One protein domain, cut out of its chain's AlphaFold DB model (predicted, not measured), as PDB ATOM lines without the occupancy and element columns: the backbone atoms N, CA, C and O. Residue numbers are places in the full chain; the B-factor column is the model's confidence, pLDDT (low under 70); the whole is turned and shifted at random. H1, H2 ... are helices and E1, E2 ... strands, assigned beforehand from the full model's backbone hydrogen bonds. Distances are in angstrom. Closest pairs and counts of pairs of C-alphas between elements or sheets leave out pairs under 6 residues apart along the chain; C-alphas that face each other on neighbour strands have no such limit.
ATOM      1  N   GLN A  27     -54.777 -29.633 -28.370       51.59
ATOM      2  CA  GLN A  27     -54.832 -30.992 -27.810       51.59
ATOM      3  C   GLN A  27     -56.275 -31.465 -27.574       51.59
ATOM      4  O   GLN A  27     -56.567 -32.640 -27.790       51.59
ATOM      5  N   ALA A  28     -57.190 -30.563 -27.195       53.81
ATOM      6  CA  ALA A  28     -58.607 -30.890 -27.046       53.81
ATOM      7  C   ALA A  28     -59.278 -31.279 -28.377       53.81
ATOM      8  O   ALA A  28     -60.071 -32.214 -28.390       53.81
ATOM      9  N   ALA A  29     -58.931 -30.624 -29.494       49.72
ATOM     10  CA  ALA A  29     -59.467 -30.957 -30.819       49.72
ATOM     11  C   ALA A  29     -59.067 -32.371 -31.285       49.72
ATOM     12  O   ALA A  29     -59.882 -33.090 -31.858       49.72
ATOM     13  N   ALA A  30     -57.837 -32.799 -30.985       58.34
ATOM     14  CA  ALA A  30     -57.360 -34.148 -31.292       58.34
ATOM     15  C   ALA A  30     -57.771 -35.213 -30.248       58.34
ATOM     16  O   ALA A  30     -57.627 -36.402 -30.518       58.34
ATOM     17  N   ASN A  31     -58.250 -34.818 -29.059       66.44
ATOM     18  CA  ASN A  31     -58.549 -35.692 -27.906       66.44
ATOM     19  C   ASN A  31     -57.370 -36.596 -27.449       66.44
ATOM     20  O   ASN A  31     -57.559 -37.611 -26.774       66.44
ATOM     21  N   LEU A  32     -56.129 -36.238 -27.795       71.69
ATOM     22  CA  LEU A  32     -54.944 -37.041 -27.481       71.69
ATOM     23  C   LEU A  32     -54.386 -36.704 -26.096       71.69
ATOM     24  O   LEU A  32     -54.007 -35.569 -25.815       71.69
ATOM     25  N   LYS A  33     -54.257 -37.730 -25.247       71.25
ATOM     26  CA  LYS A  33     -53.750 -37.627 -23.864       71.25
ATOM     27  C   LYS A  33     -52.231 -37.855 -23.741       71.25
ATOM     28  O   LYS A  33     -51.761 -38.335 -22.711       71.25
ATOM     29  N   TRP A  34     -51.464 -37.594 -24.799       77.88
ATOM     30  CA  TRP A  34     -50.009 -37.795 -24.819       77.88
ATOM     31  C   TRP A  34     -49.244 -36.606 -24.238       77.88
ATOM     32  O   TRP A  34     -49.531 -35.453 -24.563       77.88
ATOM     33  N   ASP A  35     -48.207 -36.894 -23.451       79.50
ATOM     34  CA  ASP A  35     -47.173 -35.926 -23.096       79.50
ATOM     35  C   ASP A  35     -46.172 -35.815 -24.256       79.50
ATOM     36  O   ASP A  35     -45.287 -36.658 -24.412       79.50
ATOM     37  N   LEU A  36     -46.284 -34.758 -25.066       74.31
ATOM     38  CA  LEU A  36     -45.356 -34.493 -26.178       74.31
ATOM     39  C   LEU A  36     -43.912 -34.218 -25.721       74.31
ATOM     40  O   LEU A  36     -43.003 -34.204 -26.549       74.31
ATOM     41  N   THR A  37     -43.674 -34.011 -24.420       80.06
ATOM     42  CA  THR A  37     -42.321 -33.860 -23.866       80.06
ATOM     43  C   THR A  37     -41.659 -35.195 -23.525       80.06
ATOM     44  O   THR A  37     -40.455 -35.218 -23.277       80.06
ATOM     45  N   TYR A  38     -42.422 -36.300 -23.507       83.81
ATOM     46  CA  TYR A  38     -41.987 -37.644 -23.106       83.81
ATOM     47  C   TYR A  38     -41.301 -37.725 -21.728       83.81
ATOM     48  O   TYR A  38     -40.695 -38.750 -21.406       83.81
ATOM     49  N   LYS A  39     -41.391 -36.691 -20.880       85.44
ATOM     50  CA  LYS A  39     -40.657 -36.622 -19.604       85.44
ATOM     51  C   LYS A  39     -41.036 -37.772 -18.687       85.44
ATOM     52  O   LYS A  39     -40.167 -38.424 -18.114       85.44
ATOM     53  N   GLU A  40     -42.329 -38.055 -18.591       85.00
ATOM     54  CA  GLU A  40     -42.838 -39.148 -17.766       85.00
ATOM     55  C   GLU A  40     -42.490 -40.526 -18.357       85.00
ATOM     56  O   GLU A  40     -42.140 -41.447 -17.618       85.00
ATOM     57  N   ALA A  41     -42.493 -40.664 -19.687       85.56
ATOM     58  CA  ALA A  41     -42.071 -41.887 -20.371       85.56
ATOM     59  C   ALA A  41     -40.586 -42.200 -20.117       85.56
ATOM     60  O   ALA A  41     -40.240 -43.329 -19.776       85.56
ATOM     61  N   LEU A  42     -39.718 -41.189 -20.217       87.31
ATOM     62  CA  LEU A  42     -38.275 -41.291 -19.976       87.31
ATOM     63  C   LEU A  42     -37.928 -41.431 -18.484       87.31
ATOM     64  O   LEU A  42     -36.888 -41.991 -18.148       87.31
ATOM     65  N   ARG A  43     -38.804 -40.978 -17.575       86.88
ATOM     66  CA  ARG A  43     -38.687 -41.248 -16.134       86.88
ATOM     67  C   ARG A  43     -38.961 -42.720 -15.807       86.88
ATOM     68  O   ARG A  43     -38.295 -43.273 -14.937       86.88
ATOM     69  N   ARG A  44     -39.923 -43.352 -16.495       85.06
ATOM     70  CA  ARG A  44     -40.231 -44.792 -16.361       85.06
ATOM     71  C   ARG A  44     -39.207 -45.673 -17.081       85.06
ATOM     72  O   ARG A  44     -38.780 -46.681 -16.535       85.06
ATOM     73  N   HIS A  45     -38.795 -45.271 -18.281       83.88
ATOM     74  CA  HIS A  45     -37.797 -45.948 -19.109       83.88
ATOM     75  C   HIS A  45     -36.523 -45.101 -19.189       83.88
ATOM     76  O   HIS A  45     -36.266 -44.420 -20.186       83.88
ATOM     77  N   ARG A  46     -35.731 -45.125 -18.110       83.25
ATOM     78  CA  ARG A  46     -34.489 -44.349 -18.011       83.25
ATOM     79  C   ARG A  46     -33.456 -44.851 -19.024       83.25
ATOM     80  O   ARG A  46     -32.865 -45.910 -18.845       83.25
ATOM     81  N   LEU A  47     -33.198 -44.046 -20.052       87.06
ATOM     82  CA  LEU A  47     -32.096 -44.257 -20.993       87.06
ATOM     83  C   LEU A  47     -30.742 -44.109 -20.280       87.06
ATOM     84  O   LEU A  47     -30.560 -43.171 -19.489       87.06
ATOM     85  N   ARG A  48     -29.778 -44.986 -20.600       87.69
ATOM     86  CA  ARG A  48     -28.383 -44.846 -20.143       87.69
ATOM     87  C   ARG A  48     -27.797 -43.515 -20.620       87.69
ATOM     88  O   ARG A  48     -28.274 -42.917 -21.587       87.69
ATOM     89  N   ASP A  49     -26.750 -43.048 -19.946       88.94
ATOM     90  CA  ASP A  49     -26.096 -41.778 -20.284       88.94
ATOM     91  C   ASP A  49     -25.444 -41.810 -21.685       88.94
ATOM     92  O   ASP A  49     -25.375 -40.777 -22.345       88.94
ATOM     93  N   ASN A  50     -25.062 -42.998 -22.174       88.94
ATOM     94  CA  ASN A  50     -24.443 -43.253 -23.480       88.94
ATOM     95  C   ASN A  50     -25.401 -43.784 -24.577       88.94
ATOM     96  O   ASN A  50     -24.933 -44.241 -25.623       88.94
ATOM     97  N   GLU A  51     -26.725 -43.735 -24.381       89.25
ATOM     98  CA  GLU A  51     -27.688 -44.033 -25.458       89.25
ATOM     99  C   GLU A  51     -27.733 -42.900 -26.494       89.25
ATOM    100  O   GLU A  51     -27.989 -41.740 -26.156       89.25
ATOM    101  N   MET A  52     -27.619 -43.247 -27.779       88.69
ATOM    102  CA  MET A  52     -27.763 -42.312 -28.900       88.69
ATOM    103  C   MET A  52     -29.096 -41.552 -28.837       88.69
ATOM    104  O   MET A  52     -29.120 -40.335 -29.014       88.69
ATOM    105  N   LEU A  53     -30.203 -42.230 -28.506       89.00
ATOM    106  CA  LEU A  53     -31.512 -41.584 -28.365       89.00
ATOM    107  C   LEU A  53     -31.492 -40.445 -27.329       89.00
ATOM    108  O   LEU A  53     -32.113 -39.408 -27.542       89.00
ATOM    109  N   ARG A  54     -30.743 -40.584 -26.228       89.62
ATOM    110  CA  ARG A  54     -30.642 -39.536 -25.203       89.62
ATOM    111  C   ARG A  54     -29.860 -38.318 -25.699       89.62
ATOM    112  O   ARG A  54     -30.270 -37.181 -25.445       89.62
ATOM    113  N   TYR A  55     -28.772 -38.553 -26.430       88.12
ATOM    114  CA  TYR A  55     -28.020 -37.499 -27.110       88.12
ATOM    115  C   TYR A  55     -28.905 -36.747 -28.114       88.12
ATOM    116  O   TYR A  55     -28.992 -35.518 -28.070       88.12
ATOM    117  N   LEU A  56     -29.624 -37.485 -28.966       87.50
ATOM    118  CA  LEU A  56     -30.533 -36.930 -29.968       87.50
ATOM    119  C   LEU A  56     -31.642 -36.077 -29.340       87.50
ATOM    120  O   LEU A  56     -31.845 -34.949 -29.773       87.50
ATOM    121  N   LEU A  57     -32.292 -36.552 -28.273       88.00
ATOM    122  CA  LEU A  57     -33.342 -35.797 -27.572       88.00
ATOM    123  C   LEU A  57     -32.836 -34.507 -26.915       88.00
ATOM    124  O   LEU A  57     -33.582 -33.537 -26.812       88.00
ATOM    125  N   THR A  58     -31.569 -34.481 -26.495       86.81
ATOM    126  CA  THR A  58     -30.934 -33.281 -25.931       86.81
ATOM    127  C   THR A  58     -30.564 -32.281 -27.031       86.81
ATOM    128  O   THR A  58     -30.705 -31.074 -26.849       86.81
ATOM    129  N   ARG A  59     -30.103 -32.773 -28.188       85.69
ATOM    130  CA  ARG A  59     -29.650 -31.955 -29.324       85.69
ATOM    131  C   ARG A  59     -30.796 -31.441 -30.205       85.69
ATOM    132  O   ARG A  59     -30.681 -30.357 -30.773       85.69
ATOM    133  N   TYR A  60     -31.882 -32.203 -30.316       84.31
ATOM    134  CA  TYR A  60     -33.018 -31.952 -31.206       84.31
ATOM    135  C   TYR A  60     -34.348 -31.997 -30.424       84.31
ATOM    136  O   TYR A  60     -35.106 -32.961 -30.529       84.31
ATOM    137  N   PRO A  61     -34.655 -30.957 -29.619       79.31
ATOM    138  CA  PRO A  61     -35.851 -30.938 -28.776       79.31
ATOM    139  C   PRO A  61     -37.159 -30.669 -29.546       79.31
ATOM    140  O   PRO A  61     -38.230 -30.992 -29.033       79.31
ATOM    141  N   LYS A  62     -37.111 -30.084 -30.758       78.50
ATOM    142  CA  LYS A  62     -38.315 -29.863 -31.584       78.50
ATOM    143  C   LYS A  62     -38.844 -31.205 -32.099       78.50
ATOM    144  O   LYS A  62     -38.093 -32.003 -32.653       78.50
ATOM    145  N   ARG A  63     -40.151 -31.422 -31.956       80.12
ATOM    146  CA  ARG A  63     -40.870 -32.609 -32.436       80.12
ATOM    147  C   ARG A  63     -41.495 -32.341 -33.802       80.12
ATOM    148  O   ARG A  63     -42.087 -31.278 -33.981       80.12
ATOM    149  N   ALA A  64     -41.427 -33.302 -34.726       79.94
ATOM    150  CA  ALA A  64     -42.087 -33.189 -36.034       79.94
ATOM    151  C   ALA A  64     -43.613 -33.040 -35.882       79.94
ATOM    152  O   ALA A  64     -44.250 -32.239 -36.557       79.94
ATOM    153  N   ILE A  65     -44.202 -33.752 -34.917       84.69
ATOM    154  CA  ILE A  65     -45.657 -33.811 -34.739       84.69
ATOM    155  C   ILE A  65     -46.281 -32.533 -34.139       84.69
ATOM    156  O   ILE A  65     -47.501 -32.370 -34.155       84.69
ATOM    157  N   GLN A  66     -45.475 -31.628 -33.569       80.81
ATOM    158  CA  GLN A  66     -45.972 -30.548 -32.704       80.81
ATOM    159  C   GLN A  66     -46.845 -29.532 -33.454       80.81
ATOM    160  O   GLN A  66     -47.936 -29.195 -32.995       80.81
ATOM    161  N   GLU A  67     -46.389 -29.065 -34.617       78.44
ATOM    162  CA  GLU A  67     -47.129 -28.117 -35.467       78.44
ATOM    163  C   GLU A  67     -48.348 -28.783 -36.124       78.44
ATOM    164  O   GLU A  67     -49.384 -28.145 -36.332       78.44
ATOM    165  N   ARG A  68     -48.274 -30.096 -36.368       80.44
ATOM    166  CA  ARG A  68     -49.371 -30.865 -36.957       80.44
ATOM    167  C   ARG A  68     -50.523 -31.109 -35.984       80.44
ATOM    168  O   ARG A  68     -51.681 -30.980 -36.369       80.44
ATOM    169  N   LEU A  69     -50.228 -31.373 -34.712       81.62
ATOM    170  CA  LEU A  69     -51.252 -31.424 -33.661       81.62
ATOM    171  C   LEU A  69     -51.837 -30.041 -33.365       81.62
ATOM    172  O   LEU A  69     -53.033 -29.936 -33.114       81.62
ATOM    173  N   ALA A  70     -51.026 -28.980 -33.447       78.38
ATOM    174  CA  ALA A  70     -51.497 -27.602 -33.298       78.38
ATOM    175  C   ALA A  70     -52.535 -27.195 -34.367       78.38
ATOM    176  O   ALA A  70     -53.393 -26.358 -34.095       78.38
ATOM    177  N   SER A  71     -52.459 -27.795 -35.559       79.38
ATOM    178  CA  SER A  71     -53.289 -27.491 -36.735       79.38
ATOM    179  C   SER A  71     -54.347 -28.558 -37.060       79.38
ATOM    180  O   SER A  71     -55.012 -28.465 -38.092       79.38
ATOM    181  N   TYR A  72     -54.534 -29.569 -36.203       83.75
ATOM    182  CA  TYR A  72     -55.476 -30.656 -36.468       83.75
ATOM    183  C   TYR A  72     -56.941 -30.187 -36.420       83.75
ATOM    184  O   TYR A  72     -57.436 -29.755 -35.380       83.75
ATOM    185  N   SER A  73     -57.643 -30.333 -37.545       83.12
ATOM    186  CA  SER A  73     -59.044 -29.928 -37.747       83.12
ATOM    187  C   SER A  73     -59.972 -31.075 -38.184       83.12
ATOM    188  O   SER A  73     -61.090 -30.829 -38.631       83.12
ATOM    189  N   GLY A  74     -59.506 -32.327 -38.093       85.62
ATOM    190  CA  GLY A  74     -60.285 -33.514 -38.458       85.62
ATOM    191  C   GLY A  74     -61.300 -33.943 -37.392       85.62
ATOM    192  O   GLY A  74     -61.465 -33.292 -36.362       85.62
ATOM    193  N   GLU A  75     -61.964 -35.077 -37.633       90.62
ATOM    194  CA  GLU A  75     -62.793 -35.742 -36.618       90.62
ATOM    195  C   GLU A  75     -61.997 -36.059 -35.335       90.62
ATOM    196  O   GLU A  75     -60.797 -36.327 -35.416       90.62
ATOM    197  N   PRO A  76     -62.649 -36.130 -34.159       90.19
ATOM    198  CA  PRO A  76     -62.011 -36.613 -32.940       90.19
ATOM    199  C   PRO A  76     -61.310 -37.960 -33.154       90.19
ATOM    200  O   PRO A  76     -61.870 -38.892 -33.736       90.19
ATOM    201  N   ILE A  77     -60.074 -38.061 -32.669       92.25
ATOM    202  CA  ILE A  77     -59.265 -39.267 -32.827       92.25
ATOM    203  C   ILE A  77     -59.662 -40.265 -31.737       92.25
ATOM    204  O   ILE A  77     -59.562 -39.979 -30.543       92.25
ATOM    205  N   GLU A  78     -60.128 -41.442 -32.152       93.31
ATOM    206  CA  GLU A  78     -60.592 -42.504 -31.252       93.31
ATOM    207  C   GLU A  78     -59.451 -43.468 -30.897       93.31
ATOM    208  O   GLU A  78     -59.350 -43.931 -29.759       93.31
ATOM    209  N   ALA A  79     -58.555 -43.725 -31.856       95.38
ATOM    210  CA  ALA A  79     -57.311 -44.447 -31.628       95.38
ATOM    211  C   ALA A  79     -56.161 -43.828 -32.435       95.38
ATOM    212  O   ALA A  79     -56.346 -43.369 -33.564       95.38
ATOM    213  N   SER A  80     -54.957 -43.814 -31.867       95.56
ATOM    214  CA  SER A  80     -53.769 -43.298 -32.540       95.56
ATOM    215  C   SER A  80     -52.491 -43.992 -32.093       95.56
ATOM    216  O   SER A  80     -52.366 -44.416 -30.941       95.56
ATOM    217  N   LEU A  81     -51.526 -44.051 -33.005       96.31
ATOM    218  CA  LEU A  81     -50.157 -44.470 -32.749       96.31
ATOM    219  C   LEU A  81     -49.207 -43.534 -33.486       96.31
ATOM    220  O   LEU A  81     -49.406 -43.228 -34.656       96.31
ATOM    221  N   LEU A  82     -48.174 -43.078 -32.798       94.62
ATOM    222  CA  LEU A  82     -47.171 -42.161 -33.309       94.62
ATOM    223  C   LEU A  82     -45.786 -42.756 -33.053       94.62
ATOM    224  O   LEU A  82     -45.446 -43.045 -31.907       94.62
ATOM    225  N   LEU A  83     -44.998 -42.900 -34.117       93.12
ATOM    226  CA  LEU A  83     -43.572 -43.209 -34.064       93.12
ATOM    227  C   LEU A  83     -42.792 -41.957 -34.462       93.12
ATOM    228  O   LEU A  83     -43.027 -41.416 -35.537       93.12
ATOM    229  N   GLU A  84     -41.863 -41.505 -33.627       90.38
ATOM    230  CA  GLU A  84     -41.022 -40.334 -33.897       90.38
ATOM    231  C   GLU A  84     -39.538 -40.685 -33.805       90.38
ATOM    232  O   GLU A  84     -39.074 -41.153 -32.761       90.38
ATOM    233  N   ALA A  85     -38.777 -40.368 -34.853       86.75
ATOM    234  CA  ALA A  85     -37.320 -40.342 -34.815       86.75
ATOM    235  C   ALA A  85     -36.854 -38.898 -34.523       86.75
ATOM    236  O   ALA A  85     -37.121 -37.999 -35.329       86.75
ATOM    237  N   PRO A  86     -36.166 -38.623 -33.394       74.75
ATOM    238  CA  PRO A  86     -35.567 -37.315 -33.109       74.75
ATOM    239  C   PRO A  86     -34.279 -37.122 -33.930       74.75
ATOM    240  O   PRO A  86     -33.182 -36.983 -33.393       74.75
ATOM    241  N   GLU A  87     -34.410 -37.183 -35.251       70.62
ATOM    242  CA  GLU A  87     -33.297 -37.300 -36.184       70.62
ATOM    243  C   GLU A  87     -32.966 -35.968 -36.867       70.62
ATOM    244  O   GLU A  87     -33.798 -35.366 -37.542       70.62
ATOM    245  N   SER A  88     -31.694 -35.568 -36.796       61.03
ATOM    246  CA  SER A  88     -31.091 -34.549 -37.668       61.03
ATOM    247  C   SER A  88     -31.768 -33.155 -37.664       61.03
ATOM    248  O   SER A  88     -32.434 -32.750 -36.715       61.03
ATOM    249  N   LYS A  89     -31.543 -32.366 -38.727       62.09
ATOM    250  CA  LYS A  89     -32.275 -31.114 -39.001       62.09
ATOM    251  C   LYS A  89     -33.724 -31.363 -39.461       62.09
ATOM    252  O   LYS A  89     -34.526 -30.432 -39.446       62.09
ATOM    253  N   HIS A  90     -34.036 -32.592 -39.870       68.56
ATOM    254  CA  HIS A  90     -35.300 -33.008 -40.472       68.56
ATOM    255  C   HIS A  90     -35.900 -34.153 -39.639       68.56
ATOM    256  O   HIS A  90     -35.785 -35.312 -40.037       68.56
ATOM    257  N   PRO A  91     -36.492 -33.862 -38.463       73.69
ATOM    258  CA  PRO A  91     -37.155 -34.885 -37.671       73.69
ATOM    259  C   PRO A  91     -38.316 -35.475 -38.473       73.69
ATOM    260  O   PRO A  91     -39.038 -34.751 -39.164       73.69
ATOM    261  N   MET A  92     -38.490 -36.788 -38.355       86.12
ATOM    262  CA  MET A  92     -39.521 -37.543 -39.060       86.12
ATOM    263  C   MET A  92     -40.432 -38.253 -38.064       86.12
ATOM    264  O   MET A  92     -39.979 -38.763 -37.032       86.12
ATOM    265  N   ALA A  93     -41.716 -38.324 -38.398       90.38
ATOM    266  CA  ALA A  93     -42.677 -39.132 -37.673       90.38
ATOM    267  C   ALA A  93     -43.604 -39.898 -38.617       90.38
ATOM    268  O   ALA A  93     -43.927 -39.426 -39.705       90.38
ATOM    269  N   THR A  94     -44.087 -41.045 -38.153       93.19
ATOM    270  CA  THR A  94     -45.158 -41.802 -38.802       93.19
ATOM    271  C   THR A  94     -46.345 -41.845 -37.850       93.19
ATOM    272  O   THR A  94     -46.238 -42.360 -36.733       93.19
ATOM    273  N   TRP A  95     -47.465 -41.266 -38.274       94.38
ATOM    274  CA  TRP A  95     -48.641 -41.052 -37.441       94.38
ATOM    275  C   TRP A  95     -49.851 -41.810 -37.987       94.38
ATOM    276  O   TRP A  95     -50.403 -41.470 -39.029       94.38
ATOM    277  N   TYR A  96     -50.264 -42.841 -37.260       96.19
ATOM    278  CA  TYR A  96     -51.447 -43.647 -37.527       96.19
ATOM    279  C   TYR A  96     -52.632 -43.060 -36.760       96.19
ATOM    280  O   TYR A  96     -52.567 -42.817 -35.548       96.19
ATOM    281  N   ILE A  97     -53.723 -42.827 -37.479       94.81
ATOM    282  CA  ILE A  97     -54.914 -42.136 -36.993       94.81
ATOM    283  C   ILE A  97     -56.124 -42.993 -37.335       94.81
ATOM    284  O   ILE A  97     -56.296 -43.372 -38.492       94.81
ATOM    285  N   ARG A  98     -56.992 -43.230 -36.353       96.25
ATOM    286  CA  ARG A  98     -58.332 -43.785 -36.544       96.25
ATOM    287  C   ARG A  98     -59.351 -42.865 -35.879       96.25
ATOM    288  O   ARG A  98     -59.282 -42.612 -34.675       96.25
ATOM    289  N   THR A  99     -60.282 -42.366 -36.677       95.12
ATOM    290  CA  THR A  99     -61.448 -41.588 -36.244       95.12
ATOM    291  C   THR A  99     -62.703 -42.453 -36.385       95.12
ATOM    292  O   THR A  99     -62.609 -43.641 -36.701       95.12
ATOM    293  N   ARG A 100     -63.883 -41.875 -36.155       93.94
ATOM    294  CA  ARG A 100     -65.153 -42.594 -36.277       93.94
ATOM    295  C   ARG A 100     -65.416 -43.092 -37.704       93.94
ATOM    296  O   ARG A 100     -65.942 -44.191 -37.866       93.94
ATOM    297  N   SER A 101     -65.110 -42.283 -38.723       95.06
ATOM    298  CA  SER A 101     -65.417 -42.606 -40.127       95.06
ATOM    299  C   SER A 101     -64.237 -43.143 -40.942       95.06
ATOM    300  O   SER A 101     -64.464 -43.768 -41.977       95.06
ATOM    301  N   ALA A 102     -62.991 -42.915 -40.512       95.81
ATOM    302  CA  ALA A 102     -61.815 -43.159 -41.343       95.81
ATOM    303  C   ALA A 102     -60.581 -43.610 -40.552       95.81
ATOM    304  O   ALA A 102     -60.450 -43.382 -39.347       95.81
ATOM    305  N   ALA A 103     -59.616 -44.186 -41.269       97.19
ATOM    306  CA  ALA A 103     -58.252 -44.340 -40.790       97.19
ATOM    307  C   ALA A 103     -57.232 -43.952 -41.865       97.19
ATOM    308  O   ALA A 103     -57.517 -43.983 -43.063       97.19
ATOM    309  N   ARG A 104     -56.043 -43.542 -41.420       96.00
ATOM    310  CA  ARG A 104     -54.926 -43.131 -42.278       96.00
ATOM    311  C   ARG A 104     -53.589 -43.245 -41.559       96.00
ATOM    312  O   ARG A 104     -53.536 -43.167 -40.331       96.00
ATOM    313  N   VAL A 105     -52.520 -43.361 -42.336       95.75
ATOM    314  CA  VAL A 105     -51.144 -43.117 -41.894       95.75
ATOM    315  C   VAL A 105     -50.638 -41.849 -42.563       95.75
ATOM    316  O   VAL A 105     -50.813 -41.688 -43.764       95.75
ATOM    317  N   CYS A 106     -50.026 -40.953 -41.796       92.56
ATOM    318  CA  CYS A 106     -49.370 -39.752 -42.302       92.56
ATOM    319  C   CYS A 106     -47.872 -39.811 -41.997       92.56
ATOM    320  O   CYS A 106     -47.487 -40.072 -40.853       92.56
ATOM    321  N   VAL A 107     -47.032 -39.548 -42.996       91.44
ATOM    322  CA  VAL A 107     -45.604 -39.275 -42.788       91.44
ATOM    323  C   VAL A 107     -45.445 -37.773 -42.577       91.44
ATOM    324  O   VAL A 107     -45.779 -36.985 -43.456       91.44
ATOM    325  N   VAL A 108     -44.956 -37.387 -41.400       88.06
ATOM    326  CA  VAL A 108     -44.797 -35.990 -40.982       88.06
ATOM    327  C   VAL A 108     -43.315 -35.636 -41.005       88.06
ATOM    328  O   VAL A 108     -42.514 -36.259 -40.301       88.06
ATOM    329  N   THR A 109     -42.952 -34.622 -41.788       83.56
ATOM    330  CA  THR A 109     -41.596 -34.059 -41.844       83.56
ATOM    331  C   THR A 109     -41.660 -32.533 -41.785       83.56
ATOM    332  O   THR A 109     -42.677 -31.926 -42.102       83.56
ATOM    333  N   ASN A 110     -40.573 -31.878 -41.367       72.44
ATOM    334  CA  ASN A 110     -40.536 -30.409 -41.263       72.44
ATOM    335  C   ASN A 110     -40.414 -29.679 -42.623       72.44
ATOM    336  O   ASN A 110     -40.408 -28.450 -42.641       72.44
ATOM    337  N   ASP A 111     -40.203 -30.397 -43.729       68.44
ATOM    338  CA  ASP A 111     -39.795 -29.847 -45.031       68.44
ATOM    339  C   ASP A 111     -40.819 -30.050 -46.161       68.44
ATOM    340  O   ASP A 111     -40.586 -29.574 -47.274       68.44
ATOM    341  N   ARG A 112     -41.929 -30.761 -45.912       66.50
ATOM    342  CA  ARG A 112     -42.936 -31.127 -46.923       66.50
ATOM    343  C   ARG A 112     -44.345 -31.108 -46.339       66.50
ATOM    344  O   ARG A 112     -44.527 -31.163 -45.130       66.50
ATOM    345  N   GLU A 113     -45.337 -31.041 -47.220       64.62
ATOM    346  CA  GLU A 113     -46.724 -31.331 -46.858       64.62
ATOM    347  C   GLU A 113     -46.877 -32.838 -46.583       64.62
ATOM    348  O   GLU A 113     -46.298 -33.654 -47.304       64.62
ATOM    349  N   ASP A 114     -47.610 -33.199 -45.522       67.94
ATOM    350  CA  ASP A 114     -47.792 -34.593 -45.094       67.94
ATOM    351  C   ASP A 114     -48.322 -35.491 -46.228       67.94
ATOM    352  O   ASP A 114     -49.438 -35.288 -46.716       67.94
ATOM    353  N   ASP A 115     -47.602 -36.572 -46.539       84.19
ATOM    354  CA  ASP A 115     -48.179 -37.686 -47.297       84.19
ATOM    355  C   ASP A 115     -49.053 -38.525 -46.352       84.19
ATOM    356  O   ASP A 115     -48.547 -39.269 -45.505       84.19
ATOM    357  N   CYS A 116     -50.372 -38.353 -46.464       90.69
ATOM    358  CA  CYS A 116     -51.378 -39.098 -45.712       90.69
ATOM    359  C   CYS A 116     -52.087 -40.118 -46.611       90.69
ATOM    360  O   CYS A 116     -52.913 -39.752 -47.449       90.69
ATOM    361  N   GLN A 117     -51.857 -41.404 -46.359       93.75
ATOM    362  CA  GLN A 117     -52.446 -42.512 -47.108       93.75
ATOM    363  C   GLN A 117     -53.610 -43.144 -46.320       93.75
ATOM    364  O   GLN A 117     -53.487 -43.343 -45.105       93.75
ATOM    365  N   PRO A 118     -54.754 -43.452 -46.964       95.62
ATOM    366  CA  PRO A 118     -55.893 -44.078 -46.296       95.62
ATOM    367  C   PRO A 118     -55.559 -45.508 -45.855       95.62
ATOM    368  O   PRO A 118     -54.829 -46.230 -46.532       95.62
ATOM    369  N   LEU A 119     -56.137 -45.928 -44.732       96.19
ATOM    370  CA  LEU A 119     -56.020 -47.280 -44.188       96.19
ATOM    371  C   LEU A 119     -57.403 -47.856 -43.876       96.19
ATOM    372  O   LEU A 119     -58.362 -47.121 -43.647       96.19
ATOM    373  N   ASP A 120     -57.486 -49.183 -43.790       95.19
ATOM    374  CA  ASP A 120     -58.674 -49.852 -43.258       95.19
ATOM    375  C   ASP A 120     -58.857 -49.514 -41.757       95.19
ATOM    376  O   ASP A 120     -57.915 -49.709 -40.971       95.19
ATOM    377  N   PRO A 121     -60.033 -49.019 -41.319       96.06
ATOM    378  CA  PRO A 121     -60.248 -48.625 -39.927       96.06
ATOM    379  C   PRO A 121     -60.124 -49.766 -38.916       96.06
ATOM    380  O   PRO A 121     -59.567 -49.553 -37.838       96.06
ATOM    381  N   ALA A 122     -60.593 -50.970 -39.254       95.31
ATOM    382  CA  ALA A 122     -60.575 -52.113 -38.345       95.31
ATOM    383  C   ALA A 122     -59.152 -52.666 -38.166       95.31
ATOM    384  O   ALA A 122     -58.731 -52.930 -37.040       95.31
ATOM    385  N   ARG A 123     -58.372 -52.770 -39.252       95.12
ATOM    386  CA  ARG A 123     -56.946 -53.141 -39.205       95.12
ATOM    387  C   ARG A 123     -56.116 -52.093 -38.479       95.12
ATOM    388  O   ARG A 123     -55.244 -52.460 -37.701       95.12
ATOM    389  N   THR A 124     -56.400 -50.806 -38.689       97.25
ATOM    390  CA  THR A 124     -55.691 -49.721 -37.993       97.25
ATOM    391  C   THR A 124     -55.963 -49.766 -36.493       97.25
ATOM    392  O   THR A 124     -55.025 -49.695 -35.705       97.25
ATOM    393  N   GLU A 125     -57.218 -49.956 -36.079       96.81
ATOM    394  CA  GLU A 125     -57.543 -50.140 -34.664       96.81
ATOM    395  C   GLU A 125     -56.871 -51.396 -34.088       96.81
ATOM    396  O   GLU A 125     -56.249 -51.313 -33.030       96.81
ATOM    397  N   ALA A 126     -56.924 -52.533 -34.792       96.62
ATOM    398  CA  ALA A 126     -56.283 -53.775 -34.366       96.62
ATOM    399  C   ALA A 126     -54.758 -53.628 -34.215       96.62
ATOM    400  O   ALA A 126     -54.210 -54.058 -33.205       96.62
ATOM    401  N   PHE A 127     -54.085 -52.960 -35.155       97.25
ATOM    402  CA  PHE A 127     -52.654 -52.644 -35.093       97.25
ATOM    403  C   PHE A 127     -52.309 -51.765 -33.881       97.25
ATOM    404  O   PHE A 127     -51.423 -52.101 -33.096       97.25
ATOM    405  N   ILE A 128     -53.048 -50.668 -33.674       97.50
ATOM    406  CA  ILE A 128     -52.847 -49.763 -32.529       97.50
ATOM    407  C   ILE A 128     -53.081 -50.516 -31.208       97.50
ATOM    408  O   ILE A 128     -52.305 -50.375 -30.258       97.50
ATOM    409  N   ARG A 129     -54.121 -51.358 -31.159       97.19
ATOM    410  CA  ARG A 129     -54.460 -52.230 -30.029       97.19
ATOM    411  C   ARG A 129     -53.376 -53.277 -29.769       97.19
ATOM    412  O   ARG A 129     -53.072 -53.528 -28.608       97.19
ATOM    413  N   GLU A 130     -52.770 -53.855 -30.802       96.56
ATOM    414  CA  GLU A 130     -51.669 -54.815 -30.675       96.56
ATOM    415  C   GLU A 130     -50.432 -54.149 -30.054       96.56
ATOM    416  O   GLU A 130     -49.939 -54.598 -29.018       96.56
ATOM    417  N   VAL A 131     -49.994 -53.011 -30.607       96.25
ATOM    418  CA  VAL A 131     -48.816 -52.278 -30.113       96.25
ATOM    419  C   VAL A 131     -49.023 -51.737 -28.693       96.25
ATOM    420  O   VAL A 131     -48.079 -51.710 -27.900       96.25
ATOM    421  N   MET A 132     -50.255 -51.371 -28.317       95.31
ATOM    422  CA  MET A 132     -50.616 -51.001 -26.938       95.31
ATOM    423  C   MET A 132     -50.341 -52.127 -25.919       95.31
ATOM    424  O   MET A 132     -50.110 -51.843 -24.743       95.31
ATOM    425  N   HIS A 133     -50.352 -53.392 -26.355       94.75
ATOM    426  CA  HIS A 133     -50.102 -54.573 -25.520       94.75
ATOM    427  C   HIS A 133     -48.687 -55.152 -25.679       94.75
ATOM    428  O   HIS A 133     -48.383 -56.191 -25.090       94.75
ATOM    429  N   PHE A 134     -47.792 -54.488 -26.419       92.62
ATOM    430  CA  PHE A 134     -46.386 -54.888 -26.483       92.62
ATOM    431  C   PHE A 134     -45.747 -54.840 -25.091       92.62
ATOM    432  O   PHE A 134     -45.660 -53.777 -24.472       92.62
ATOM    433  N   ALA A 135     -45.258 -55.992 -24.629       83.38
ATOM    434  CA  ALA A 135     -44.558 -56.112 -23.354       83.38
ATOM    435  C   ALA A 135     -43.384 -55.112 -23.265       83.38
ATOM    436  O   ALA A 135     -42.709 -54.877 -24.280       83.38
ATOM    437  N   PRO A 136     -43.103 -54.533 -22.081       76.94
ATOM    438  CA  PRO A 136     -41.849 -53.829 -21.839       76.94
ATOM    439  C   PRO A 136     -40.665 -54.701 -22.257       76.94
ATOM    440  O   PRO A 136     -40.709 -55.917 -22.101       76.94
ATOM    441  N   LEU A 137     -39.631 -54.083 -22.817       74.56
ATOM    442  CA  LEU A 137     -38.401 -54.794 -23.137       74.56
ATOM    443  C   LEU A 137     -37.553 -54.951 -21.880       74.56
ATOM    444  O   LEU A 137     -37.474 -54.019 -21.072       74.56
ATOM    445  N   ASP A 138     -36.873 -56.085 -21.775       71.62
ATOM    446  CA  ASP A 138     -35.792 -56.253 -20.814       71.62
ATOM    447  C   ASP A 138     -34.636 -55.276 -21.120       71.62
ATOM    448  O   ASP A 138     -34.438 -54.875 -22.277       71.62
ATOM    449  N   PRO A 139     -33.856 -54.852 -20.110       66.69
ATOM    450  CA  PRO A 139     -32.693 -54.006 -20.338       66.69
ATOM    451  C   PRO A 139     -31.635 -54.756 -21.158       66.69
ATOM    452  O   PRO A 139     -31.001 -55.679 -20.653       66.69
ATOM    453  N   VAL A 140     -31.406 -54.331 -22.405       66.25
ATOM    454  CA  VAL A 140     -30.330 -54.890 -23.243       66.25
ATOM    455  C   VAL A 140     -28.981 -54.720 -22.529       66.25
ATOM    456  O   VAL A 140     -28.718 -53.596 -22.086       66.25
ATOM    457  N   PRO A 141     -28.125 -55.755 -22.416       65.62
ATOM    458  CA  PRO A 141     -26.777 -55.667 -21.846       65.62
ATOM    459  C   PRO A 141     -25.874 -54.570 -22.440       65.62
ATOM    460  O   PRO A 141     -26.118 -54.013 -23.513       65.62
ATOM    461  N   ASP A 142     -24.810 -54.227 -21.712       61.28
ATOM    462  CA  ASP A 142     -23.844 -53.220 -22.157       61.28
ATOM    463  C   ASP A 142     -23.019 -53.733 -23.355       61.28
ATOM    464  O   ASP A 142     -22.570 -54.875 -23.387       61.28
ATOM    465  N   GLY A 143     -22.786 -52.866 -24.345       62.34
ATOM    466  CA  GLY A 143     -21.911 -53.142 -25.493       62.34
ATOM    467  C   GLY A 143     -22.537 -53.919 -26.659       62.34
ATOM    468  O   GLY A 143     -22.054 -53.776 -27.782       62.34
ATOM    469  N   GLU A 144     -23.631 -54.660 -26.456       67.25
ATOM    470  CA  GLU A 144     -24.220 -55.532 -27.495       67.25
ATOM    471  C   GLU A 144     -24.706 -54.776 -28.750       67.25
ATOM    472  O   GLU A 144     -24.629 -55.303 -29.862       67.25
ATOM    473  N   HIS A 145     -25.094 -53.504 -28.594       76.69
ATOM    474  CA  HIS A 145     -25.479 -52.593 -29.682       76.69
ATOM    475  C   HIS A 145     -24.628 -51.310 -29.723       76.69
ATOM    476  O   HIS A 145     -25.144 -50.208 -29.933       76.69
ATOM    477  N   ALA A 146     -23.316 -51.427 -29.494       82.19
ATOM    478  CA  ALA A 146     -22.388 -50.313 -29.683       82.19
ATOM    479  C   ALA A 146     -22.231 -49.958 -31.177       82.19
ATOM    480  O   ALA A 146     -21.841 -50.798 -31.988       82.19
ATOM    481  N   VAL A 147     -22.493 -48.697 -31.535       84.06
ATOM    482  CA  VAL A 147     -22.359 -48.161 -32.911       84.06
ATOM    483  C   VAL A 147     -21.118 -47.287 -33.108       84.06
ATOM    484  O   VAL A 147     -20.851 -46.804 -34.206       84.06
ATOM    485  N   GLY A 148     -20.349 -47.069 -32.045       85.25
ATOM    486  CA  GLY A 148     -19.129 -46.274 -32.053       85.25
ATOM    487  C   GLY A 148     -18.607 -46.049 -30.640       85.25
ATOM    488  O   GLY A 148     -19.104 -46.637 -29.680       85.25
ATOM    489  N   VAL A 149     -17.618 -45.169 -30.515       86.00
ATOM    490  CA  VAL A 149     -17.029 -44.751 -29.239       86.00
ATOM    491  C   VAL A 149     -16.974 -43.228 -29.218       86.00
ATOM    492  O   VAL A 149     -16.559 -42.608 -30.201       86.00
ATOM    493  N   ASP A 150     -17.392 -42.621 -28.112       85.94
ATOM    494  CA  ASP A 150     -17.199 -41.194 -27.881       85.94
ATOM    495  C   ASP A 150     -15.700 -40.909 -27.706       85.94
ATOM    496  O   ASP A 150     -15.055 -41.396 -26.779       85.94
ATOM    497  N   LYS A 151     -15.140 -40.100 -28.610       87.31
ATOM    498  CA  LYS A 151     -13.711 -39.762 -28.630       87.31
ATOM    499  C   LYS A 151     -13.259 -38.943 -27.417       87.31
ATOM    500  O   LYS A 151     -12.064 -38.921 -27.148       87.31
ATOM    501  N   ALA A 152     -14.172 -38.259 -26.722       86.81
ATOM    502  CA  ALA A 152     -13.843 -37.456 -25.547       86.81
ATOM    503  C   ALA A 152     -13.796 -38.287 -24.255       86.81
ATOM    504  O   ALA A 152     -12.997 -37.991 -23.370       86.81
ATOM    505  N   THR A 153     -14.637 -39.321 -24.144       87.50
ATOM    506  CA  THR A 153     -14.800 -40.121 -22.912       87.50
ATOM    507  C   THR A 153     -14.322 -41.569 -23.034       87.50
ATOM    508  O   THR A 153     -14.281 -42.280 -22.034       87.50
ATOM    509  N   GLY A 154     -14.018 -42.048 -24.244       88.31
ATOM    510  CA  GLY A 154     -13.704 -43.456 -24.514       88.31
ATOM    511  C   GLY A 154     -14.891 -44.412 -24.329       88.31
ATOM    512  O   GLY A 154     -14.718 -45.625 -24.430       88.31
ATOM    513  N   THR A 155     -16.095 -43.898 -24.061       88.62
ATOM    514  CA  THR A 155     -17.272 -44.716 -23.742       88.62
ATOM    515  C   THR A 155     -17.980 -45.184 -25.023       88.62
ATOM    516  O   THR A 155     -18.183 -44.373 -25.932       88.62
ATOM    517  N   PRO A 156     -18.390 -46.466 -25.134       88.69
ATOM    518  CA  PRO A 156     -19.183 -46.946 -26.264       88.69
ATOM    519  C   PRO A 156     -20.513 -46.196 -26.388       88.69
ATOM    520  O   PRO A 156     -21.229 -46.037 -25.399       88.69
ATOM    521  N   ILE A 157     -20.866 -45.777 -27.601       87.88
ATOM    522  CA  ILE A 157     -22.160 -45.158 -27.911       87.88
ATOM    523  C   ILE A 157     -23.137 -46.275 -28.270       87.88
ATOM    524  O   ILE A 157     -22.903 -47.015 -29.228       87.88
ATOM    525  N   LEU A 158     -24.224 -46.397 -27.513       87.75
ATOM    526  CA  LEU A 158     -25.222 -47.452 -27.684       87.75
ATOM    527  C   LEU A 158     -26.366 -46.988 -28.587       87.75
ATOM    528  O   LEU A 158     -26.785 -45.832 -28.533       87.75
ATOM    529  N   MET A 159     -26.898 -47.904 -29.392       86.56
ATOM    530  CA  MET A 159     -28.099 -47.684 -30.199       86.56
ATOM    531  C   MET A 159     -29.160 -48.747 -29.898       86.56
ATOM    532  O   MET A 159     -29.712 -49.384 -30.797       86.56
ATOM    533  N   ASN A 160     -29.448 -48.947 -28.607       86.19
ATOM    534  CA  ASN A 160     -30.524 -49.845 -28.188       86.19
ATOM    535  C   ASN A 160     -31.887 -49.275 -28.576       86.19
ATOM    536  O   ASN A 160     -32.766 -50.021 -28.986       86.19
ATOM    537  N   TYR A 161     -32.042 -47.952 -28.492       88.25
ATOM    538  CA  TYR A 161     -33.276 -47.238 -28.809       88.25
ATOM    539  C   TYR A 161     -33.046 -46.198 -29.903       88.25
ATOM    540  O   TYR A 161     -31.983 -45.577 -29.958       88.25
ATOM    541  N   TYR A 162     -34.054 -45.988 -30.753       84.44
ATOM    542  CA  TYR A 162     -33.963 -45.029 -31.864       84.44
ATOM    543  C   TYR A 162     -35.185 -44.129 -32.020       84.44
ATOM    544  O   TYR A 162     -35.056 -42.949 -32.333       84.44
ATOM    545  N   GLN A 163     -36.374 -44.673 -31.768       89.44
ATOM    546  CA  GLN A 163     -37.631 -43.946 -31.893       89.44
ATOM    547  C   GLN A 163     -38.307 -43.797 -30.532       89.44
ATOM    548  O   GLN A 163     -38.022 -44.526 -29.577       89.44
ATOM    549  N   LEU A 164     -39.236 -42.854 -30.456       91.19
ATOM    550  CA  LEU A 164     -40.217 -42.755 -29.387       91.19
ATOM    551  C   LEU A 164     -41.586 -43.164 -29.926       91.19
ATOM    552  O   LEU A 164     -41.955 -42.797 -31.040       91.19
ATOM    553  N   LEU A 165     -42.321 -43.920 -29.118       93.44
ATOM    554  CA  LEU A 165     -43.679 -44.367 -29.385       93.44
ATOM    555  C   LEU A 165     -44.643 -43.626 -28.463       93.44
ATOM    556  O   LEU A 165     -44.415 -43.580 -27.251       93.44
ATOM    557  N   SER A 166     -45.748 -43.146 -29.024       94.00
ATOM    558  CA  SER A 166     -46.954 -42.772 -28.282       94.00
ATOM    559  C   SER A 166     -48.165 -43.525 -28.834       94.00
ATOM    560  O   SER A 166     -48.359 -43.579 -30.043       94.00
ATOM    561  N   VAL A 167     -48.986 -44.113 -27.961       95.06
ATOM    562  CA  VAL A 167     -50.212 -44.860 -28.307       95.06
ATOM    563  C   VAL A 167     -51.375 -44.348 -27.465       95.06
ATOM    564  O   VAL A 167     -51.197 -44.069 -26.278       95.06
ATOM    565  N   SER A 168     -52.547 -44.167 -28.069       94.12
ATOM    566  CA  SER A 168     -53.798 -43.783 -27.401       94.12
ATOM    567  C   SER A 168     -54.928 -44.631 -27.965       94.12
ATOM    568  O   SER A 168     -55.162 -44.587 -29.168       94.12
ATOM    569  N   ILE A 169     -55.618 -45.398 -27.123       94.38
ATOM    570  CA  ILE A 169     -56.775 -46.223 -27.507       94.38
ATOM    571  C   ILE A 169     -57.603 -46.555 -26.258       94.38
ATOM    572  O   ILE A 169     -57.050 -46.675 -25.164       94.38
ATOM    573  N   ASP A 170     -58.928 -46.643 -26.394       92.06
ATOM    574  CA  ASP A 170     -59.884 -46.903 -25.299       92.06
ATOM    575  C   ASP A 170     -59.685 -45.994 -24.062       92.06
ATOM    576  O   ASP A 170     -59.833 -46.405 -22.910       92.06
ATOM    577  N   GLY A 171     -59.260 -44.747 -24.284       88.56
ATOM    578  CA  GLY A 171     -58.957 -43.783 -23.221       88.56
ATOM    579  C   GLY A 171     -57.670 -44.046 -22.420       88.56
ATOM    580  O   GLY A 171     -57.357 -43.225 -21.548       88.56
ATOM    581  N   ARG A 172     -56.928 -45.123 -22.723       91.25
ATOM    582  CA  ARG A 172     -55.603 -45.475 -22.178       91.25
ATOM    583  C   ARG A 172     -54.488 -44.881 -23.044       91.25
ATOM    584  O   ARG A 172     -54.671 -44.687 -24.244       91.25
ATOM    585  N   THR A 173     -53.312 -44.661 -22.455       92.44
ATOM    586  CA  THR A 173     -52.104 -44.257 -23.189       92.44
ATOM    587  C   THR A 173     -50.878 -45.081 -22.810       92.44
ATOM    588  O   THR A 173     -50.734 -45.534 -21.673       92.44
ATOM    589  N   LEU A 174     -49.977 -45.248 -23.778       92.06
ATOM    590  CA  LEU A 174     -48.631 -45.793 -23.606       92.06
ATOM    591  C   LEU A 174     -47.648 -44.831 -24.271       92.06
ATOM    592  O   LEU A 174     -47.867 -44.415 -25.405       92.06
ATOM    593  N   GLN A 175     -46.562 -44.492 -23.582       92.44
ATOM    594  CA  GLN A 175     -45.443 -43.756 -24.165       92.44
ATOM    595  C   GLN A 175     -44.133 -44.381 -23.698       92.44
ATOM    596  O   GLN A 175     -43.962 -44.616 -22.499       92.44
ATOM    597  N   ARG A 176     -43.222 -44.671 -24.632       92.25
ATOM    598  CA  ARG A 176     -41.928 -45.309 -24.341       92.25
ATOM    599  C   ARG A 176     -40.914 -45.127 -25.480       92.25
ATOM    600  O   ARG A 176     -41.321 -44.923 -26.623       92.25
ATOM    601  N   PRO A 177     -39.609 -45.272 -25.205       91.38
ATOM    602  CA  PRO A 177     -38.623 -45.617 -26.226       91.38
ATOM    603  C   PRO A 177     -38.994 -46.909 -26.975       91.38
ATOM    604  O   PRO A 177     -39.555 -47.845 -26.394       91.38
ATOM    605  N   VAL A 178     -38.654 -46.957 -28.260       90.12
ATOM    606  CA  VAL A 178     -38.738 -48.140 -29.128       90.12
ATOM    607  C   VAL A 178     -37.330 -48.643 -29.376       90.12
ATOM    608  O   VAL A 178     -36.462 -47.857 -29.784       90.12
ATOM    609  N   ALA A 179     -37.091 -49.927 -29.117       87.31
ATOM    610  CA  ALA A 179     -35.779 -50.496 -29.380       87.31
ATOM    611  C   ALA A 179     -35.586 -50.815 -30.862       87.31
ATOM    612  O   ALA A 179     -36.522 -51.202 -31.562       87.31
ATOM    613  N   THR A 180     -34.342 -50.714 -31.318       84.75
ATOM    614  CA  THR A 180     -33.921 -51.077 -32.680       84.75
ATOM    615  C   THR A 180     -34.258 -52.529 -33.025       84.75
ATOM    616  O   THR A 180     -34.654 -52.815 -34.156       84.75
ATOM    617  N   LEU A 181     -34.216 -53.434 -32.036       84.62
ATOM    618  CA  LEU A 181     -34.627 -54.830 -32.206       84.62
ATOM    619  C   LEU A 181     -36.109 -54.986 -32.592       84.62
ATOM    620  O   LEU A 181     -36.445 -55.909 -33.329       84.62
ATOM    621  N   GLU A 182     -37.004 -54.097 -32.142       86.25
ATOM    622  CA  GLU A 182     -38.446 -54.216 -32.412       86.25
ATOM    623  C   GLU A 182     -38.796 -53.888 -33.866       86.25
ATOM    624  O   GLU A 182     -39.747 -54.449 -34.410       86.25
ATOM    625  N   THR A 183     -38.064 -52.952 -34.477       79.56
ATOM    626  CA  THR A 183     -38.428 -52.319 -35.756       79.56
ATOM    627  C   THR A 183     -37.774 -52.956 -36.975       79.56
ATOM    628  O   THR A 183     -38.099 -52.580 -38.096       79.56
ATOM    629  N   GLY A 184     -36.831 -53.886 -36.791       68.19
ATOM    630  CA  GLY A 184     -36.018 -54.385 -37.906       68.19
ATOM    631  C   GLY A 184     -34.936 -53.403 -38.366       68.19
ATOM    632  O   GLY A 184     -34.178 -53.726 -39.280       68.19
ATOM    633  N   MET A 185     -34.831 -52.215 -37.756       60.66
ATOM    634  CA  MET A 185     -33.789 -51.254 -38.107       60.66
ATOM    635  C   MET A 185     -32.421 -51.805 -37.707       60.66
ATOM    636  O   MET A 185     -32.160 -52.060 -36.533       60.66
ATOM    637  N   THR A 186     -31.533 -51.882 -38.703       50.22
ATOM    638  CA  THR A 186     -30.170 -52.446 -38.688       50.22
ATOM    639  C   THR A 186     -30.051 -53.973 -38.750       50.22
ATOM    640  O   THR A 186     -30.879 -54.736 -38.256       50.22
ATOM    641  N   GLY A 187     -28.894 -54.419 -39.251       49.78
ATOM    642  CA  GLY A 187     -28.425 -55.802 -39.149       49.78
ATOM    643  C   GLY A 187     -28.173 -56.305 -37.717       49.78
ATOM    644  O   GLY A 187     -27.666 -57.413 -37.566       49.78
ATOM    645  N   MET A 188     -28.534 -55.557 -36.666       50.97
ATOM    646  CA  MET A 188     -28.553 -56.071 -35.289       50.97
ATOM    647  C   MET A 188     -29.664 -57.117 -35.101       50.97
ATOM    648  O   MET A 188     -29.434 -58.127 -34.441       50.97
ATOM    649  N   VAL A 189     -30.798 -57.001 -35.809       49.84
ATOM    650  CA  VAL A 189     -31.833 -58.060 -35.823       49.84
ATOM    651  C   VAL A 189     -31.316 -59.371 -36.431       49.84
ATOM    652  O   VAL A 189     -31.816 -60.439 -36.102       49.84
ATOM    653  N   ALA A 190     -30.262 -59.344 -37.256       47.44
ATOM    654  CA  ALA A 190     -29.616 -60.572 -37.721       47.44
ATOM    655  C   ALA A 190     -28.810 -61.292 -36.622       47.44
ATOM    656  O   ALA A 190     -28.594 -62.498 -36.744       47.44
ATOM    657  N   ARG A 191     -28.385 -60.586 -35.563       51.31
ATOM    658  CA  ARG A 191     -27.663 -61.169 -34.419       51.31
ATOM    659  C   ARG A 191     -28.605 -61.788 -33.391       51.31
ATOM    660  O   ARG A 191     -28.279 -62.851 -32.871       51.31
ATOM    661  N   ASP A 192     -29.771 -61.183 -33.162       59.72
ATOM    662  CA  ASP A 192     -30.708 -61.629 -32.124       59.72
ATOM    663  C   ASP A 192     -32.133 -61.912 -32.636       59.72
ATOM    664  O   ASP A 192     -33.139 -61.439 -32.112       59.72
ATOM    665  N   LYS A 193     -32.240 -62.770 -33.659       61.19
ATOM    666  CA  LYS A 193     -33.529 -63.346 -34.100       61.19
ATOM    667  C   LYS A 193     -34.196 -64.261 -33.057       61.19
ATOM    668  O   LYS A 193     -35.232 -64.848 -33.356       61.19
ATOM    669  N   ARG A 194     -33.576 -64.470 -31.888       67.44
ATOM    670  CA  ARG A 194     -34.070 -65.368 -30.831       67.44
ATOM    671  C   ARG A 194     -34.759 -64.604 -29.701       67.44
ATOM    672  O   ARG A 194     -35.517 -65.223 -28.959       67.44
ATOM    673  N   HIS A 195     -34.551 -63.290 -29.589       74.25
ATOM    674  CA  HIS A 195     -35.285 -62.459 -28.644       74.25
ATOM    675  C   HIS A 195     -36.800 -62.539 -28.909       74.25
ATOM    676  O   HIS A 195     -37.224 -62.270 -30.037       74.25
ATOM    677  N   PRO A 196     -37.656 -62.762 -27.892       78.31
ATOM    678  CA  PRO A 196     -39.120 -62.842 -28.047       78.31
ATOM    679  C   PRO A 196     -39.801 -61.534 -28.500       78.31
ATOM    680  O   PRO A 196     -41.028 -61.428 -28.499       78.31
ATOM    681  N   HIS A 197     -39.023 -60.500 -28.830       82.44
ATOM    682  CA  HIS A 197     -39.491 -59.170 -29.224       82.44
ATOM    683  C   HIS A 197     -38.831 -58.660 -30.515       82.44
ATOM    684  O   HIS A 197     -39.191 -57.579 -30.983       82.44
ATOM    685  N   ALA A 198     -37.893 -59.417 -31.100       84.56
ATOM    686  CA  ALA A 198     -37.250 -59.050 -32.354       84.56
ATOM    687  C   ALA A 198     -38.291 -58.962 -33.481       84.56
ATOM    688  O   ALA A 198     -39.123 -59.850 -33.632       84.56
ATOM    689  N   GLY A 199     -38.273 -57.873 -34.249       85.94
ATOM    690  CA  GLY A 199     -39.171 -57.657 -35.389       85.94
ATOM    691  C   GLY A 199     -40.650 -57.419 -35.055       85.94
ATOM    692  O   GLY A 199     -41.417 -57.151 -35.975       85.94
ATOM    693  N   ARG A 200     -41.083 -57.439 -33.784       90.38
ATOM    694  CA  ARG A 200     -42.521 -57.397 -33.437       90.38
ATOM    695  C   ARG A 200     -43.278 -56.180 -33.989       90.38
ATOM    696  O   ARG A 200     -44.445 -56.307 -34.347       90.38
ATOM    697  N   MET A 201     -42.630 -55.014 -34.095       91.81
ATOM    698  CA  MET A 201     -43.235 -53.824 -34.708       91.81
ATOM    699  C   MET A 201     -43.349 -53.989 -36.227       91.81
ATOM    700  O   MET A 201     -44.377 -53.642 -36.799       91.81
ATOM    701  N   LEU A 202     -42.322 -54.549 -36.872       88.69
ATOM    702  CA  LEU A 202     -42.346 -54.855 -38.304       88.69
ATOM    703  C   LEU A 202     -43.442 -55.880 -38.634       88.69
ATOM    704  O   LEU A 202     -44.169 -55.698 -39.603       88.69
ATOM    705  N   ASP A 203     -43.630 -56.901 -37.801       90.31
ATOM    706  CA  ASP A 203     -44.693 -57.897 -37.972       90.31
ATOM    707  C   ASP A 203     -46.098 -57.298 -37.808       90.31
ATOM    708  O   ASP A 203     -47.009 -57.631 -38.569       90.31
ATOM    709  N   ALA A 204     -46.280 -56.389 -36.845       93.19
ATOM    710  CA  ALA A 204     -47.538 -55.666 -36.651       93.19
ATOM    711  C   ALA A 204     -47.842 -54.724 -37.832       93.19
ATOM    712  O   ALA A 204     -48.978 -54.657 -38.303       93.19
ATOM    713  N   LEU A 205     -46.816 -54.052 -38.368       92.00
ATOM    714  CA  LEU A 205     -46.917 -53.258 -39.595       92.00
ATOM    715  C   LEU A 205     -47.243 -54.137 -40.810       92.00
ATOM    716  O   LEU A 205     -48.138 -53.801 -41.581       92.00
ATOM    717  N   ASN A 206     -46.599 -55.296 -40.957       90.31
ATOM    718  CA  ASN A 206     -46.921 -56.247 -42.020       90.31
ATOM    719  C   ASN A 206     -48.393 -56.683 -41.936       90.31
ATOM    720  O   ASN A 206     -49.083 -56.652 -42.950       90.31
ATOM    721  N   ARG A 207     -48.922 -56.987 -40.739       91.94
ATOM    722  CA  ARG A 207     -50.354 -57.300 -40.540       91.94
ATOM    723  C   ARG A 207     -51.300 -56.162 -40.936       91.94
ATOM    724  O   ARG A 207     -52.365 -56.439 -41.484       91.94
ATOM    725  N   LEU A 208     -50.924 -54.905 -40.690       93.25
ATOM    726  CA  LEU A 208     -51.710 -53.737 -41.104       93.25
ATOM    727  C   LEU A 208     -51.885 -53.682 -42.635       93.25
ATOM    728  O   LEU A 208     -52.981 -53.390 -43.118       93.25
ATOM    729  N   PHE A 209     -50.829 -54.005 -43.390       88.69
ATOM    730  CA  PHE A 209     -50.806 -53.890 -44.853       88.69
ATOM    731  C   PHE A 209     -51.166 -55.192 -45.615       88.69
ATOM    732  O   PHE A 209     -51.760 -55.119 -46.691       88.69
ATOM    733  N   GLN A 210     -50.878 -56.389 -45.088       76.25
ATOM    734  CA  GLN A 210     -50.904 -57.667 -45.836       76.25
ATOM    735  C   GLN A 210     -52.214 -58.482 -45.759       76.25
ATOM    736  O   GLN A 210     -52.191 -59.699 -45.586       76.25
ATOM    737  N   LEU A 211     -53.381 -57.855 -45.927       56.03
ATOM    738  CA  LEU A 211     -54.647 -58.602 -46.089       56.03
ATOM    739  C   LEU A 211     -55.510 -58.118 -47.264       56.03
ATOM    740  O   LEU A 211     -56.707 -58.393 -47.314       56.03
ATOM    741  N   ASP A 212     -54.934 -57.392 -48.223       48.88
ATOM    742  CA  ASP A 212     -55.678 -56.950 -49.413       48.88
ATOM    743  C   ASP A 212     -55.753 -58.028 -50.519       48.88
ATOM    744  O   ASP A 212     -56.712 -58.070 -51.287       48.88
ATOM    745  N   GLU A 213     -54.810 -58.975 -50.558       51.53
ATOM    746  CA  GLU A 213     -54.795 -60.063 -51.553       51.53
ATOM    747  C   GLU A 213     -55.936 -61.072 -51.346       51.53
ATOM    748  O   GLU A 213     -56.677 -61.376 -52.281       51.53
TER     749      GLU A 213
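What this domain is: This is residues 27 to 213 of the 228 residues of an uncharacterized protein of Massilia sp. Se16.2.3 (UniProt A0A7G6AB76). A twisted sheet of six strands is covered on one face by the helix H5, with H7 packed beside H5, while the short helices H2, H3 and H4 are spread over the other face. The small hairpin of E5 and E6 lies at one far end of the long axis, and E6 runs on into E7. The printed part has 187 residues, with seven named helices and eight named strands in the order H1 H2 H3 H4 E1 E2 E3 E4 H5 E5 E6 E7 E8 H6 H7. The sheet's order is E4 E3 E2 E1 E7 E8, antiparallel throughout; the class is mixed, helices and strands. The whole is compact, with a radius of gyration of the C-alphas of 16.8 A, and only just elongated, spanning 53 by 35 by 29 A.

Where its parts are: H1, residues 27 to 30, begins at C-alpha 27 (-54.832, -30.992, -27.810). H2 is residues 39 to 44, H3 52 to 59 and H4 65 to 70. E1, residues 79 to 85, is 20.7 A long, E2, 92 to 98, 20.0 A and E3, 103 to 109, 19.6 A; E4 is 115 to 119. H5, residues 121 to 132, is 16.3 A long. E5 is 146 to 149 and E6 156 to 158. E7, 161 to 169, is 23.6 A long and E8, 172 to 179, 21.7 A. H6 is 180 to 183; H7, 200 to 209, is 14.5 A long and ends at C-alpha 209 (-50.806, -53.890, -44.853).

How they stand to each other: E1 E2 E3 E4 form a meander, each strand the antiparallel neighbour of the one before: N 83 and O 94 are 2.9 A apart, N 95 and O 106 2.8 A, N 117 and O 105 2.8 A. E1 is also the neighbour of E7, N 82 to O 166 2.8 A; the hairpin E7 and E8 has N 167 to O 174 at 2.8 A. Three layers, helices on both faces, are made by H2 and H4 on one face and H5 on the other. H5, height 7.6 A, has C-alpha 128 5.9 A from C-alpha 81. H5 and H7 touch, C-alphas 123 and 208 5.6 A apart, at a shallow tilt of 5 degrees, opposite ways. H7 touches H6, C-alphas 201 and 183 5.1 A apart; H6 only grazes the sheet. H3, on the same face as H2, runs across the strands. H1 and H4 only just touch, with 3 pairs of C-alphas within 8 A, the closest Gln 27 and Leu 69 at 6.9 A. In the hairpin E5 and E6, N 147 and O 157 are 2.9 A apart. In H2, H3, H4, H5 and H7 every O i to N i+4 pair is within hydrogen-bond range; H1 and H6 are too short for one.

The domain as a whole: The C-alphas farthest apart, Ser 101 and Gly 154, are 54.0 A apart. The printed part has no cut. The links H5 to E5 and H6 to H7 are long. Mean pLDDT of the printed part is 83.0; 32 residues are under 70, among them 184 to 194.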